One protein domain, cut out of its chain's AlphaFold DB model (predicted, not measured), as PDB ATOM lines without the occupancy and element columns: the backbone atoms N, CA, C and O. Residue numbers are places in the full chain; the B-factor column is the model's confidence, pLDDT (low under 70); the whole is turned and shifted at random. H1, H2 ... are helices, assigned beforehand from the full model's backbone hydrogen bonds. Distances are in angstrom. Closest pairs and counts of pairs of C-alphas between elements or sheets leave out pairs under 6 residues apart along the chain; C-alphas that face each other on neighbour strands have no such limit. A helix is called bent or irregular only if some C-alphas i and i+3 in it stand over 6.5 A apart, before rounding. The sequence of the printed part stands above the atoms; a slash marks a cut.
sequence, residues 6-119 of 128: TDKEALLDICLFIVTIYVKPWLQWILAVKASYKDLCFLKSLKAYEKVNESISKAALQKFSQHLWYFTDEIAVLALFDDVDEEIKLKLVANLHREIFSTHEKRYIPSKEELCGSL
ATOM      1  N   THR A   6     -31.003  43.884  49.443       93.06
ATOM      2  CA  THR A   6     -29.920  44.197  48.502       93.06
ATOM      3  C   THR A   6     -28.593  44.465  49.211       93.06
ATOM      4  O   THR A   6     -27.562  43.948  48.794       93.06
ATOM      5  N   ASP A   7     -28.612  45.212  50.319       93.00
ATOM      6  CA  ASP A   7     -27.415  45.497  51.116       93.00
ATOM      7  C   ASP A   7     -26.813  44.205  51.688       93.00
ATOM      8  O   ASP A   7     -25.595  44.082  51.809       93.00
ATOM      9  N   LYS A   8     -27.663  43.236  52.059       94.12
ATOM     10  CA  LYS A   8     -27.211  41.940  52.580       94.12
ATOM     11  C   LYS A   8     -26.548  41.101  51.496       94.12
ATOM     12  O   LYS A   8     -25.498  40.534  51.767       94.12
ATOM     13  N   GLU A   9     -27.122  41.050  50.298       94.50
ATOM     14  CA  GLU A   9     -26.517  40.333  49.167       94.50
ATOM     15  C   GLU A   9     -25.175  40.957  48.766       94.50
ATOM     16  O   GLU A   9     -24.172  40.256  48.668       94.50
ATOM     17  N   ALA A  10     -25.104  42.288  48.663       94.00
ATOM     18  CA  ALA A  10     -23.847  42.982  48.379       94.00
ATOM     19  C   ALA A  10     -22.780  42.719  49.459       94.00
ATOM     20  O   ALA A  10     -21.597  42.551  49.154       94.00
ATOM     21  N   LEU A  11     -23.184  42.654  50.732       95.56
ATOM     22  CA  LEU A  11     -22.282  42.291  51.823       95.56
ATOM     23  C   LEU A  11     -21.785  40.846  51.687       95.56
ATOM     24  O   LEU A  11     -20.599  40.598  51.894       95.56
ATOM     25  N   LEU A  12     -22.664  39.907  51.331       96.06
ATOM     26  CA  LEU A  12     -22.292  38.510  51.101       96.06
ATOM     27  C   LEU A  12     -21.284  38.380  49.956       96.06
ATOM     28  O   LEU A  12     -20.280  37.687  50.125       96.06
ATOM     29  N   ASP A  13     -21.488  39.094  48.849       96.62
ATOM     30  CA  ASP A  13     -20.555  39.123  47.718       96.62
ATOM     31  C   ASP A  13     -19.159  39.618  48.130       96.62
ATOM     32  O   ASP A  13     -18.139  39.018  47.771       96.62
ATOM     33  N   ILE A  14     -19.097  40.686  48.934       96.62
ATOM     34  CA  ILE A  14     -17.833  41.214  49.468       96.62
ATOM     35  C   ILE A  14     -17.192  40.214  50.435       96.62
ATOM     36  O   ILE A  14     -15.986  39.975  50.361       96.62
ATOM     37  N   CYS A  15     -17.967  39.599  51.331       97.00
ATOM     38  CA  CYS A  15     -17.456  38.574  52.241       97.00
ATOM     39  C   CYS A  15     -16.876  37.380  51.473       97.00
ATOM     40  O   CYS A  15     -15.786  36.910  51.810       97.00
ATOM     41  N   LEU A  16     -17.559  36.921  50.421       96.50
ATOM     42  CA  LEU A  16     -17.090  35.831  49.573       96.50
ATOM     43  C   LEU A  16     -15.785  36.210  48.873       96.50
ATOM     44  O   LEU A  16     -14.825  35.439  48.919       96.50
ATOM     45  N   PHE A  17     -15.712  37.413  48.302       97.31
ATOM     46  CA  PHE A  17     -14.487  37.941  47.711       97.31
ATOM     47  C   PHE A  17     -13.330  37.969  48.719       97.31
ATOM     48  O   PHE A  17     -12.239  37.482  48.424       97.31
ATOM     49  N   ILE A  18     -13.560  38.488  49.929       96.62
ATOM     50  CA  ILE A  18     -12.515  38.580  50.954       96.62
ATOM     51  C   ILE A  18     -11.970  37.187  51.276       96.62
ATOM     52  O   ILE A  18     -10.762  36.962  51.192       96.62
ATOM     53  N   VAL A  19     -12.857  36.246  51.602       96.31
ATOM     54  CA  VAL A  19     -12.473  34.906  52.063       96.31
ATOM     55  C   VAL A  19     -11.824  34.080  50.952       96.31
ATOM     56  O   VAL A  19     -10.861  33.362  51.213       96.31
ATOM     57  N   THR A  20     -12.322  34.176  49.718       94.50
ATOM     58  CA  THR A  20     -11.864  33.315  48.613       94.50
ATOM     59  C   THR A  20     -10.698  33.901  47.823       94.50
ATOM     60  O   THR A  20      -9.857  33.144  47.339       94.50
ATOM     61  N   ILE A  21     -10.620  35.231  47.710       95.44
ATOM     62  CA  ILE A  21      -9.658  35.910  46.839       95.44
ATOM     63  C   ILE A  21      -8.631  36.722  47.626       95.44
ATOM     64  O   ILE A  21      -7.446  36.625  47.323       95.44
ATOM     65  N   TYR A  22      -9.038  37.501  48.631       93.94
ATOM     66  CA  TYR A  22      -8.151  38.504  49.240       93.94
ATOM     67  C   TYR A  22      -7.288  37.985  50.401       93.94
ATOM     68  O   TYR A  22      -6.113  38.335  50.499       93.94
ATOM     69  N   VAL A  23      -7.834  37.124  51.269       93.75
ATOM     70  CA  VAL A  23      -7.149  36.677  52.501       93.75
ATOM     71  C   VAL A  23      -5.814  35.986  52.210       93.75
ATOM     72  O   VAL A  23      -4.820  36.239  52.890       93.75
ATOM     73  N   LYS A  24      -5.761  35.116  51.194       89.50
ATOM     74  CA  LYS A  24      -4.545  34.354  50.872       89.50
ATOM     75  C   LYS A  24      -3.384  35.259  50.412       89.50
ATOM     76  O   LYS A  24      -2.318  35.154  51.018       89.50
ATOM     77  N   PRO A  25      -3.542  36.130  49.396       88.38
ATOM     78  CA  PRO A  25      -2.530  37.122  49.027       88.38
ATOM     79  C   PRO A  25      -2.122  38.020  50.195       88.38
ATOM     80  O   PRO A  25      -0.929  38.191  50.432       88.38
ATOM     81  N   TRP A  26      -3.094  38.506  50.975       88.81
ATOM     82  CA  TRP A  26      -2.841  39.393  52.111       88.81
ATOM     83  C   TRP A  26      -1.864  38.791  53.131       88.81
ATOM     84  O   TRP A  26      -0.938  39.465  53.575       88.81
ATOM     85  N   LEU A  27      -2.003  37.498  53.441       88.44
ATOM     86  CA  LEU A  27      -1.068  36.788  54.322       88.44
ATOM     87  C   LEU A  27       0.311  36.552  53.684       88.44
ATOM     88  O   LEU A  27       1.313  36.456  54.390       88.44
ATOM     89  N   GLN A  28       0.381  36.428  52.358       83.50
ATOM     90  CA  GLN A  28       1.624  36.137  51.635       83.50
ATOM     91  C   GLN A  28       2.484  37.383  51.383       83.50
ATOM     92  O   GLN A  28       3.703  37.253  51.257       83.50
ATOM     93  N   TRP A  29       1.886  38.575  51.372       80.00
ATOM     94  CA  TRP A  29       2.576  39.856  51.170       80.00
ATOM     95  C   TRP A  29       3.552  40.255  52.284       80.00
ATOM     96  O   TRP A  29       4.324  41.191  52.110       80.00
ATOM     97  N   ILE A  30       3.599  39.513  53.395       77.94
ATOM     98  CA  ILE A  30       4.617  39.692  54.443       77.94
ATOM     99  C   ILE A  30       6.037  39.421  53.895       77.94
ATOM    100  O   ILE A  30       7.022  39.954  54.407       77.94
ATOM    101  N   LEU A  31       6.165  38.616  52.833       78.19
ATOM    102  CA  LEU A  31       7.450  38.285  52.216       78.19
ATOM    103  C   LEU A  31       7.769  39.226  51.047       78.19
ATOM    104  O   LEU A  31       7.446  38.923  49.899       78.19
ATOM    105  N   ALA A  32       8.483  40.319  51.333       78.50
ATOM    106  CA  ALA A  32       8.880  41.320  50.335       78.50
ATOM    107  C   ALA A  32       9.602  40.721  49.112       78.50
ATOM    108  O   ALA A  32       9.345  41.126  47.985       78.50
ATOM    109  N   VAL A  33      10.445  39.701  49.318       76.75
ATOM    110  CA  VAL A  33      11.217  39.047  48.242       76.75
ATOM    111  C   VAL A  33      10.318  38.411  47.178       76.75
ATOM    112  O   VAL A  33      10.710  38.343  46.025       76.75
ATOM    113  N   LYS A  34       9.111  37.968  47.554       82.38
ATOM    114  CA  LYS A  34       8.152  37.330  46.637       82.38
ATOM    115  C   LYS A  34       7.002  38.256  46.251       82.38
ATOM    116  O   LYS A  34       6.056  37.799  45.612       82.38
ATOM    117  N   ALA A  35       7.030  39.517  46.686       85.31
ATOM    118  CA  ALA A  35       5.890  40.420  46.578       85.31
ATOM    119  C   ALA A  35       5.438  40.585  45.124       85.31
ATOM    120  O   ALA A  35       4.265  40.376  44.828       85.31
ATOM    121  N   SER A  36       6.379  40.814  44.207       87.62
ATOM    122  CA  SER A  36       6.094  41.001  42.783       87.62
ATOM    123  C   SER A  36       5.401  39.784  42.155       87.62
ATOM    124  O   SER A  36       4.354  39.918  41.522       87.62
ATOM    125  N   TYR A  37       5.910  38.573  42.387       89.44
ATOM    126  CA  TYR A  37       5.267  37.350  41.899       89.44
ATOM    127  C   TYR A  37       3.887  37.119  42.532       89.44
ATOM    128  O   TYR A  37       2.939  36.706  41.854       89.44
ATOM    129  N   LYS A  38       3.739  37.395  43.835       90.31
ATOM    130  CA  LYS A  38       2.447  37.267  44.526       90.31
ATOM    131  C   LYS A  38       1.415  38.263  44.016       90.31
ATOM    132  O   LYS A  38       0.258  37.871  43.861       90.31
ATOM    133  N   ASP A  39       1.827  39.475  43.673       89.94
ATOM    134  CA  ASP A  39       0.964  40.479  43.059       89.94
ATOM    135  C   ASP A  39       0.462  40.024  41.688       89.94
ATOM    136  O   ASP A  39      -0.744  40.057  41.435       89.94
ATOM    137  N   LEU A  40       1.336  39.473  40.839       90.00
ATOM    138  CA  LEU A  40       0.920  38.892  39.556       90.00
ATOM    139  C   LEU A  40      -0.072  37.733  39.735       90.00
ATOM    140  O   LEU A  40      -1.092  37.656  39.042       90.00
ATOM    141  N   CYS A  41       0.193  36.833  40.686       91.25
ATOM    142  CA  CYS A  41      -0.715  35.730  41.009       91.25
ATOM    143  C   CYS A  41      -2.081  36.234  41.478       91.25
ATOM    144  O   CYS A  41      -3.120  35.658  41.132       91.25
ATOM    145  N   PHE A  42      -2.087  37.305  42.267       93.62
ATOM    146  CA  PHE A  42      -3.304  37.929  42.747       93.62
ATOM    147  C   PHE A  42      -4.100  38.562  41.601       93.62
ATOM    148  O   PHE A  42      -5.282  38.250  41.461       93.62
ATOM    149  N   LEU A  43      -3.461  39.335  40.717       93.56
ATOM    150  CA  LEU A  43      -4.112  39.889  39.522       93.56
ATOM    151  C   LEU A  43      -4.702  38.792  38.623       93.56
ATOM    152  O   LEU A  43      -5.836  38.909  38.155       93.56
ATOM    153  N   LYS A  44      -3.979  37.682  38.426       93.50
ATOM    154  CA  LYS A  44      -4.484  36.516  37.680       93.50
ATOM    155  C   LYS A  44      -5.719  35.903  38.346       93.50
ATOM    156  O   LYS A  44      -6.677  35.544  37.662       93.50
ATOM    157  N   SER A  45      -5.710  35.807  39.675       95.19
ATOM    158  CA  SER A  45      -6.845  35.302  40.458       95.19
ATOM    159  C   SER A  45      -8.055  36.232  40.355       95.19
ATOM    160  O   SER A  45      -9.165  35.760  40.125       95.19
ATOM    161  N   LEU A  46      -7.840  37.550  40.425       96.12
ATOM    162  CA  LEU A  46      -8.881  38.552  40.201       96.12
ATOM    163  C   LEU A  46      -9.486  38.432  38.801       96.12
ATOM    164  O   LEU A  46     -10.708  38.416  38.664       96.12
ATOM    165  N   LYS A  47      -8.650  38.272  37.769       95.81
ATOM    166  CA  LYS A  47      -9.123  38.091  36.392       95.81
ATOM    167  C   LYS A  47      -9.946  36.812  36.225       95.81
ATOM    168  O   LYS A  47     -10.951  36.818  35.526       95.81
ATOM    169  N   ALA A  48      -9.569  35.722  36.892       96.25
ATOM    170  CA  ALA A  48     -10.372  34.500  36.904       96.25
ATOM    171  C   ALA A  48     -11.707  34.684  37.653       96.25
ATOM    172  O   ALA A  48     -12.728  34.149  37.217       96.25
ATOM    173  N   TYR A  49     -11.707  35.468  38.739       96.94
ATOM    174  CA  TYR A  49     -12.892  35.778  39.546       96.94
ATOM    175  C   TYR A  49     -13.936  36.627  38.808       96.94
ATOM    176  O   TYR A  49     -15.090  36.666  39.222       96.94
ATOM    177  N   GLU A  50     -13.584  37.237  37.672       96.69
ATOM    178  CA  GLU A  50     -14.538  37.925  36.791       96.69
ATOM    179  C   GLU A  50     -15.707  37.013  36.379       96.69
ATOM    180  O   GLU A  50     -16.833  37.476  36.234       96.69
ATOM    181  N   LYS A  51     -15.465  35.697  36.282       96.69
ATOM    182  CA  LYS A  51     -16.498  34.686  35.999       96.69
ATOM    183  C   LYS A  51     -17.495  34.472  37.146       96.69
ATOM    184  O   LYS A  51     -18.542  33.878  36.918       96.69
ATOM    185  N   VAL A  52     -17.139  34.875  38.365       96.12
ATOM    186  CA  VAL A  52     -17.959  34.730  39.578       96.12
ATOM    187  C   VAL A  52     -18.671  36.043  39.881       96.12
ATOM    188  O   VAL A  52     -19.885  36.057  40.043       96.12
ATOM    189  N   ASN A  53     -17.926  37.149  39.929       97.19
ATOM    190  CA  ASN A  53     -18.478  38.485  40.120       97.19
ATOM    191  C   ASN A  53     -17.629  39.511  39.355       97.19
ATOM    192  O   ASN A  53     -16.580  39.966  39.819       97.19
ATOM    193  N   GLU A  54     -18.097  39.864  38.158       97.56
ATOM    194  CA  GLU A  54     -17.426  40.790  37.242       97.56
ATOM    195  C   GLU A  54     -17.230  42.179  37.858       97.56
ATOM    196  O   GLU A  54     -16.154  42.763  37.737       97.56
ATOM    197  N   SER A  55     -18.246  42.697  38.556       97.44
ATOM    198  CA  SER A  55     -18.208  44.037  39.147       97.44
ATOM    199  C   SER A  55     -17.115  44.149  40.210       97.44
ATOM    200  O   SER A  55     -16.259  45.034  40.126       97.44
ATOM    201  N   ILE A  56     -17.084  43.209  41.161       97.50
ATOM    202  CA  ILE A  56     -16.064  43.182  42.212       97.50
ATOM    203  C   ILE A  56     -14.682  42.921  41.617       97.50
ATOM    204  O   ILE A  56     -13.729  43.601  41.991       97.50
ATOM    205  N   SER A  57     -14.563  41.978  40.676       97.62
ATOM    206  CA  SER A  57     -13.293  41.687  40.001       97.62
ATOM    207  C   SER A  57     -12.711  42.932  39.329       97.62
ATOM    208  O   SER A  57     -11.559  43.282  39.586       97.62
ATOM    209  N   LYS A  58     -13.509  43.649  38.527       97.12
ATOM    210  CA  LYS A  58     -13.072  44.867  37.830       97.12
ATOM    211  C   LYS A  58     -12.721  45.993  38.797       97.12
ATOM    212  O   LYS A  58     -11.673  46.615  38.632       97.12
ATOM    213  N   ALA A  59     -13.547  46.222  39.818       97.06
ATOM    214  CA  ALA A  59     -13.279  47.237  40.835       97.06
ATOM    215  C   ALA A  59     -11.981  46.940  41.609       97.06
ATOM    216  O   ALA A  59     -11.156  47.831  41.815       97.06
ATOM    217  N   ALA A  60     -11.764  45.679  41.989       96.00
ATOM    218  CA  ALA A  60     -10.546  45.245  42.658       96.00
ATOM    219  C   ALA A  60      -9.325  45.354  41.734       96.00
ATOM    220  O   ALA A  60      -8.321  45.924  42.148       96.00
ATOM    221  N   LEU A  61      -9.403  44.887  40.482       95.50
ATOM    222  CA  LEU A  61      -8.321  45.032  39.499       95.50
ATOM    223  C   LEU A  61      -7.917  46.495  39.335       95.50
ATOM    224  O   LEU A  61      -6.742  46.819  39.462       95.50
ATOM    225  N   GLN A  62      -8.886  47.388  39.132       94.69
ATOM    226  CA  GLN A  62      -8.618  48.818  39.014       94.69
ATOM    227  C   GLN A  62      -7.906  49.361  40.257       94.69
ATOM    228  O   GLN A  62      -6.936  50.108  40.135       94.69
ATOM    229  N   LYS A  63      -8.364  48.978  41.454       93.56
ATOM    230  CA  LYS A  63      -7.777  49.458  42.705       93.56
ATOM    231  C   LYS A  63      -6.361  48.928  42.919       93.56
ATOM    232  O   LYS A  63      -5.476  49.695  43.282       93.56
ATOM    233  N   PHE A  64      -6.140  47.638  42.698       91.19
ATOM    234  CA  PHE A  64      -4.857  46.997  42.968       91.19
ATOM    235  C   PHE A  64      -3.803  47.271  41.902       91.19
ATOM    236  O   PHE A  64      -2.635  47.369  42.259       91.19
ATOM    237  N   SER A  65      -4.185  47.538  40.652       88.94
ATOM    238  CA  SER A  65      -3.234  48.020  39.643       88.94
ATOM    239  C   SER A  65      -2.593  49.355  40.033       88.94
ATOM    240  O   SER A  65      -1.424  49.577  39.744       88.94
ATOM    241  N   GLN A  66      -3.306  50.224  40.762       87.81
ATOM    242  CA  GLN A  66      -2.739  51.476  41.288       87.81
ATOM    243  C   GLN A  66      -1.723  51.248  42.419       87.81
ATOM    244  O   GLN A  66      -0.943  52.140  42.742       87.81
ATOM    245  N   HIS A  67      -1.723  50.067  43.040       85.88
ATOM    246  CA  HIS A  67      -0.782  49.709  44.101       85.88
ATOM    247  C   HIS A  67       0.524  49.097  43.566       85.88
ATOM    248  O   HIS A  67       1.446  48.871  44.345       85.88
ATOM    249  N   LEU A  68       0.644  48.917  42.246       87.88
ATOM    250  CA  LEU A  68       1.830  48.388  41.563       87.88
ATOM    251  C   LEU A  68       2.824  49.482  41.146       87.88
ATOM    252  O   LEU A  68       3.581  49.301  40.202       87.88
ATOM    253  N   TRP A  69       2.851  50.621  41.844       85.56
ATOM    254  CA  TRP A  69       3.753  51.745  41.541       85.56
ATOM    255  C   TRP A  69       5.241  51.359  41.560       85.56
ATOM    256  O   TRP A  69       6.063  52.018  40.935       85.56
ATOM    257  N   TYR A  70       5.580  50.298  42.290       84.50
ATOM    258  CA  TYR A  70       6.933  49.773  42.401       84.50
ATOM    259  C   TYR A  70       7.252  48.725  41.325       84.50
ATOM    260  O   TYR A  70       8.375  48.245  41.269       84.50
ATOM    261  N   PHE A  71       6.278  48.312  40.513       86.94
ATOM    262  CA  PHE A  71       6.399  47.184  39.597       86.94
ATOM    263  C   PHE A  71       6.991  47.644  38.257       86.94
ATOM    264  O   PHE A  71       6.262  48.009  37.337       86.94
ATOM    265  N   THR A  72       8.323  47.663  38.167       87.06
ATOM    266  CA  THR A  72       9.066  47.989  36.935       87.06
ATOM    267  C   THR A  72       9.237  46.767  36.028       87.06
ATOM    268  O   THR A  72       8.985  45.633  36.448       87.06
ATOM    269  N   ASP A  73       9.720  46.972  34.800       81.69
ATOM    270  CA  ASP A  73      10.026  45.886  33.859       81.69
ATOM    271  C   ASP A  73      11.057  44.900  34.432       81.69
ATOM    272  O   ASP A  73      10.908  43.683  34.302       81.69
ATOM    273  N   GLU A  74      12.070  45.389  35.150       84.19
ATOM    274  CA  GLU A  74      13.058  44.539  35.818       84.19
ATOM    275  C   GLU A  74      12.412  43.689  36.911       84.19
ATOM    276  O   GLU A  74      12.708  42.500  37.038       84.19
ATOM    277  N   ILE A  75      11.495  44.270  37.688       84.94
ATOM    278  CA  ILE A  75      10.761  43.552  38.734       84.94
ATOM    279  C   ILE A  75       9.809  42.524  38.122       84.94
ATOM    280  O   ILE A  75       9.670  41.433  38.679       84.94
ATOM    281  N   ALA A  76       9.212  42.822  36.966       83.69
ATOM    282  CA  ALA A  76       8.410  41.870  36.210       83.69
ATOM    283  C   ALA A  76       9.251  40.663  35.774       83.69
ATOM    284  O   ALA A  76       8.855  39.519  36.000       83.69
ATOM    285  N   VAL A  77      10.441  40.907  35.218       82.38
ATOM    286  CA  VAL A  77      11.379  39.846  34.827       82.38
ATOM    287  C   VAL A  77      11.817  39.032  36.041       82.38
ATOM    288  O   VAL A  77      11.779  37.805  35.990       82.38
ATOM    289  N   LEU A  78      12.172  39.678  37.155       83.06
ATOM    290  CA  LEU A  78      12.547  38.991  38.396       83.06
ATOM    291  C   LEU A  78      11.397  38.148  38.962       83.06
ATOM    292  O   LEU A  78      11.626  37.016  39.380       83.06
ATOM    293  N   ALA A  79      10.161  38.650  38.915       86.44
ATOM    294  CA  ALA A  79       8.976  37.915  39.351       86.44
ATOM    295  C   ALA A  79       8.759  36.627  38.545       86.44
ATOM    296  O   ALA A  79       8.286  35.632  39.093       86.44
ATOM    297  N   LEU A  80       9.123  36.617  37.256       80.81
ATOM    298  CA  LEU A  80       9.041  35.407  36.438       80.81
ATOM    299  C   LEU A  80       9.971  34.313  36.958       80.81
ATOM    300  O   LEU A  80       9.611  33.147  36.858       80.81
ATOM    301  N   PHE A  81      11.112  34.653  37.568       82.69
ATOM    302  CA  PHE A  81      12.007  33.650  38.141       82.69
ATOM    303  C   PHE A  81      11.421  32.951  39.376       82.69
ATOM    304  O   PHE A  81      11.869  31.860  39.711       82.69
ATOM    305  N   ASP A  82      10.421  33.493  40.066       83.69
ATOM    306  CA  ASP A  82       9.917  32.860  41.293       83.69
ATOM    307  C   ASP A  82       9.137  31.552  41.053       83.69
ATOM    308  O   ASP A  82       9.045  30.736  41.974       83.69
ATOM    309  N   ASP A  83       8.630  31.319  39.835       81.19
ATOM    310  CA  ASP A  83       7.733  30.193  39.490       81.19
ATOM    311  C   ASP A  83       8.328  29.181  38.503       81.19
ATOM    312  O   ASP A  83       7.620  28.344  37.946       81.19
ATOM    313  N   VAL A  84       9.627  29.279  38.231       83.38
ATOM    314  CA  VAL A  84      10.310  28.382  37.293       83.38
ATOM    315  C   VAL A  84      11.236  27.426  38.013       83.38
ATOM    316  O   VAL A  84      11.930  27.788  38.971       83.38
ATOM    317  N   ASP A  85      11.277  26.207  37.487       85.25
ATOM    318  CA  ASP A  85      12.209  25.181  37.920       85.25
ATOM    319  C   ASP A  85      13.652  25.633  37.710       85.25
ATOM    320  O   ASP A  85      13.974  26.404  36.799       85.25
ATOM    321  N   GLU A  86      14.542  25.114  38.547       86.00
ATOM    322  CA  GLU A  86      15.962  25.464  38.543       86.00
ATOM    323  C   GLU A  86      16.613  25.261  37.167       86.00
ATOM    324  O   GLU A  86      17.378  26.110  36.713       86.00
ATOM    325  N   GLU A  87      16.228  24.213  36.436       88.06
ATOM    326  CA  GLU A  87      16.709  23.980  35.071       88.06
ATOM    327  C   GLU A  87      16.320  25.118  34.112       88.06
ATOM    328  O   GLU A  87      17.131  25.557  33.289       88.06
ATOM    329  N   ILE A  88      15.093  25.633  34.215       85.44
ATOM    330  CA  ILE A  88      14.617  26.724  33.358       85.44
ATOM    331  C   ILE A  88      15.296  28.034  33.757       85.44
ATOM    332  O   ILE A  88      15.699  28.796  32.878       85.44
ATOM    333  N   LYS A  89      15.518  28.261  35.057       84.19
ATOM    334  CA  LYS A  89      16.300  29.405  35.554       84.19
ATOM    335  C   LYS A  89      17.708  29.410  34.968       84.19
ATOM    336  O   LYS A  89      18.145  30.431  34.441       84.19
ATOM    337  N   LEU A  90      18.391  28.262  34.997       85.81
ATOM    338  CA  LEU A  90      19.729  28.104  34.424       85.81
ATOM    339  C   LEU A  90      19.736  28.373  32.912       85.81
ATOM    340  O   LEU A  90      20.624  29.072  32.420       85.81
ATOM    341  N   LYS A  91      18.729  27.887  32.175       85.88
ATOM    342  CA  LYS A  91      18.572  28.177  30.737       85.88
ATOM    343  C   LYS A  91      18.325  29.664  30.468       85.88
ATOM    344  O   LYS A  91      18.913  30.203  29.532       85.88
ATOM    345  N   LEU A  92      17.503  30.330  31.282       81.38
ATOM    346  CA  LEU A  92      17.231  31.763  31.141       81.38
ATOM    347  C   LEU A  92      18.510  32.583  31.351       81.38
ATOM    348  O   LEU A  92      18.839  33.421  30.517       81.38
ATOM    349  N   VAL A  93      19.278  32.277  32.403       81.12
ATOM    350  CA  VAL A  93      20.571  32.925  32.694       81.12
ATOM    351  C   VAL A  93      21.583  32.682  31.569       81.12
ATOM    352  O   VAL A  93      22.270  33.608  31.143       81.12
ATOM    353  N   ALA A  94      21.668  31.455  31.047       82.44
ATOM    354  CA  ALA A  94      22.569  31.132  29.941       82.44
ATOM    355  C   ALA A  94      22.219  31.893  28.650       82.44
ATOM    356  O   ALA A  94      23.117  32.321  27.919       82.44
ATOM    357  N   ASN A  95      20.928  32.081  28.364       79.62
ATOM    358  CA  ASN A  95      20.474  32.844  27.201       79.62
ATOM    359  C   ASN A  95      20.652  34.353  27.390       79.62
ATOM    360  O   ASN A  95      21.096  35.015  26.457       79.62
ATOM    361  N   LEU A  96      20.409  34.870  28.596       74.88
ATOM    362  CA  LEU A  96      20.649  36.273  28.925       74.88
ATOM    363  C   LEU A  96      22.125  36.645  28.733       74.88
ATOM    364  O   LEU A  96      22.431  37.635  28.075       74.88
ATOM    365  N   HIS A  97      23.051  35.814  29.225       67.88
ATOM    366  CA  HIS A  97      24.480  36.018  28.983       67.88
ATOM    367  C   HIS A  97      24.807  36.045  27.486       67.88
ATOM    368  O   HIS A  97      25.568  36.897  27.039       67.88
ATOM    369  N   ARG A  98      24.218  35.147  26.689       64.44
ATOM    370  CA  ARG A  98      24.468  35.076  25.243       64.44
ATOM    371  C   ARG A  98      24.061  36.356  24.513       64.44
ATOM    372  O   ARG A  98      24.803  36.788  23.637       64.44
ATOM    373  N   GLU A  99      22.927  36.956  24.874       59.00
ATOM    374  CA  GLU A  99      22.507  38.232  24.288       59.00
ATOM    375  C   GLU A  99      23.434  39.378  24.698       59.00
ATOM    376  O   GLU A  99      23.915  40.082  23.810       59.00
ATOM    377  N   ILE A 100      23.790  39.471  25.990       57.47
ATOM    378  CA  ILE A 100      24.731  40.472  26.534       57.47
ATOM    379  C   ILE A 100      26.103  40.418  25.839       57.47
ATOM    380  O   ILE A 100      26.761  41.442  25.695       57.47
ATOM    381  N   PHE A 101      26.559  39.237  25.409       52.38
ATOM    382  CA  PHE A 101      27.826  39.088  24.680       52.38
ATOM    383  C   PHE A 101      27.696  39.253  23.155       52.38
ATOM    384  O   PHE A 101      28.714  39.378  22.474       52.38
ATOM    385  N   SER A 102      26.478  39.233  22.603       55.41
ATOM    386  CA  SER A 102      26.238  39.393  21.159       55.41
ATOM    387  C   SER A 102      26.059  40.857  20.754       55.41
ATOM    388  O   SER A 102      26.536  41.268  19.694       55.41
ATOM    389  N   THR A 103      25.461  41.671  21.626       47.81
ATOM    390  CA  THR A 103      25.494  43.126  21.524       47.81
ATOM    391  C   THR A 103      26.785  43.602  22.185       47.81
ATOM    392  O   THR A 103      27.000  43.432  23.379       47.81
ATOM    393  N   HIS A 104      27.714  44.175  21.418       48.06
ATOM    394  CA  HIS A 104      28.838  44.890  22.025       48.06
ATOM    395  C   HIS A 104      28.296  46.170  22.670       48.06
ATOM    396  O   HIS A 104      28.387  47.235  22.064       48.06
ATOM    397  N   GLU A 105      27.711  46.092  23.864       55.31
ATOM    398  CA  GLU A 105      27.173  47.276  24.524       55.31
ATOM    399  C   GLU A 105      27.907  47.643  25.805       55.31
ATOM    400  O   GLU A 105      28.040  46.906  26.782       55.31
ATOM    401  N   LYS A 106      28.395  48.881  25.744       51.44
ATOM    402  CA  LYS A 106      28.793  49.713  26.861       51.44
ATOM    403  C   LYS A 106      27.706  49.596  27.921       51.44
ATOM    404  O   LYS A 106      26.559  49.941  27.663       51.44
ATOM    405  N   ARG A 107      28.103  49.123  29.102       53.53
ATOM    406  CA  ARG A 107      27.353  49.219  30.357       53.53
ATOM    407  C   ARG A 107      26.505  50.496  30.336       53.53
ATOM    408  O   ARG A 107      27.087  51.577  30.242       53.53
ATOM    409  N   TYR A 108      25.178  50.377  30.386       58.69
ATOM    410  CA  TYR A 108      24.325  51.546  30.580       58.69
ATOM    411  C   TYR A 108      24.706  52.145  31.935       58.69
ATOM    412  O   TYR A 108      24.506  51.535  32.987       58.69
ATOM    413  N   ILE A 109      25.404  53.276  31.889       70.19
ATOM    414  CA  ILE A 109      25.756  54.080  33.051       70.19
ATOM    415  C   ILE A 109      24.823  55.281  32.947       70.19
ATOM    416  O   ILE A 109      25.062  56.117  32.073       70.19
ATOM    417  N   PRO A 110      23.773  55.352  33.782       55.31
ATOM    418  CA  PRO A 110      22.902  56.513  33.809       55.31
ATOM    419  C   PRO A 110      23.747  57.762  34.047       55.31
ATOM    420  O   PRO A 110      24.608  57.790  34.936       55.31
ATOM    421  N   SER A 111      23.522  58.787  33.239       58.38
ATOM    422  CA  SER A 111      24.106  60.102  33.459       58.38
ATOM    423  C   SER A 111      23.603  60.689  34.781       58.38
ATOM    424  O   SER A 111      22.554  60.317  35.320       58.38
ATOM    425  N   LYS A 112      24.372  61.622  35.344       63.59
ATOM    426  CA  LYS A 112      24.015  62.268  36.614       63.59
ATOM    427  C   LYS A 112      22.716  63.076  36.475       63.59
ATOM    428  O   LYS A 112      22.004  63.267  37.457       63.59
ATOM    429  N   GLU A 113      22.412  63.508  35.255       62.38
ATOM    430  CA  GLU A 113      21.195  64.196  34.851       62.38
ATOM    431  C   GLU A 113      19.979  63.252  34.795       62.38
ATOM    432  O   GLU A 113      18.931  63.612  35.325       62.38
ATOM    433  N   GLU A 114      20.107  62.029  34.262       58.47
ATOM    434  CA  GLU A 114      19.029  61.014  34.261       58.47
ATOM    435  C   GLU A 114      18.655  60.556  35.678       58.47
ATOM    436  O   GLU A 114      17.479  60.367  35.983       58.47
ATOM    437  N   LEU A 115      19.644  60.445  36.574       59.34
ATOM    438  CA  LEU A 115      19.425  60.128  37.991       59.34
ATOM    439  C   LEU A 115      18.697  61.243  38.760       59.34
ATOM    440  O   LEU A 115      18.106  60.979  39.805       59.34
ATOM    441  N   CYS A 116      18.768  62.486  38.274       57.41
ATOM    442  CA  CYS A 116      18.203  63.660  38.941       57.41
ATOM    443  C   CYS A 116      16.890  64.140  38.287       57.41
ATOM    444  O   CYS A 116      16.073  64.775  38.949       57.41
ATOM    445  N   GLY A 117      16.671  63.842  36.999       53.22
ATOM    446  CA  GLY A 117      15.593  64.411  36.182       53.22
ATOM    447  C   GLY A 117      14.316  63.576  36.038       53.22
ATOM    448  O   GLY A 117      13.293  64.129  35.640       53.22
ATOM    449  N   SER A 118      14.318  62.279  36.361       51.72
ATOM    450  CA  SER A 118      13.185  61.386  36.039       51.72
ATOM    451  C   SER A 118      12.164  61.181  37.161       51.72
ATOM    452  O   SER A 118      11.113  60.595  36.918       51.72
ATOM    453  N   LEU A 119      12.384  61.709  38.370       50.28
ATOM    454  CA  LEU A 119      11.415  61.531  39.462       50.28
ATOM    455  C   LEU A 119      10.096  62.307  39.272       50.28
ATOM    456  O   LEU A 119       9.157  62.049  40.017       50.28
TER     457      LEU A 119
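What this domain is: This is residues 6 to 119 of the 128 residues of an uncharacterized protein of Araneus ventricosus (UniProt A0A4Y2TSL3). Three helices, H1, H2 and H3, fold back on one another in a loose zigzag with H2 in the middle, and the short helix H4 crosses the beginning of H2. Beyond H4 the chain leads out into an arm, H5, and a trailing tail with the tiny H6; residues 93 to 119 stick out free. The printed part has 114 residues with six named helices, H1 to H6 in order, and no named strand; the class is all helix. The whole is only just loose, close to extended, with a radius of gyration of the C-alphas of 19.5 A, and is elongated, spanning 64 by 40 by 25 A.

How they stand to each other: Start with H1, residues 6 to 28, and go on to H2, residues 32 to 49, the hub, which touches three helices. H1 touches H2 with residues 21 to 28 alone; look at the closest C-alphas, Pro 25 and Phe 42, 6.4 A apart. This helical hairpin has a shallow tilt of 33 degrees, only just short of steep, opposite ways. H2 forms a second helical hairpin with H3, residues 54 to 65, touching it with residues 43 to 49 alone: the closest C-alphas, Leu 46 and Ser 57, are 5.4 A apart, at a shallow tilt of 22 degrees, opposite ways. H1 and H3 are close but not clearly touching. H4, residues 73 to 81, touches residues 34 to 37 of H2, about perpendicular at 86 degrees; the closest C-alphas, Tyr 37 and Ala 79, are 4.5 A apart. H5, residues 86 to 102, is close to H4 but not clearly touching, and H6, residues 114 to 117, is apart from H5. Every O i to N i+4 pair is within hydrogen-bond range in H3 and H5; the counts are 16 of 19 in H1, 12 of 14 in H2 and 4 of 5 in H4, while H6 is too short for such a pair and its one O i to N i+3 pair is not within range.

Where its parts are: Find C-alpha 6 at (-29.920, 44.197, 48.502); from there H1 runs 32.7 A, with a kink of 38 degrees near residue 22, and is only just irregular, C-alphas 20 and 23 being 7.0 A apart. H2 runs 24.9 A, with a kink of 30 degrees near residue 39, and is irregular, C-alphas 33 and 36 being 7.7 A apart. H3 measures 16.1 A and H4 13.1 A. H5 runs 24.5 A from C-alpha 86 at (15.962, 25.464, 38.543), and H6 ends at C-alpha 117, (15.593, 64.411, 36.182), after 5.2 A.

The domain as a whole: The two C-alphas farthest apart, Thr 6 and His 104, are 64.5 A apart. The printed part has no cut, and the link from H5 to H6, 11 residues, is long. The mean pLDDT of the printed part is 83.0; look for values under 70 at residues 97 to 108 and 110 to 119.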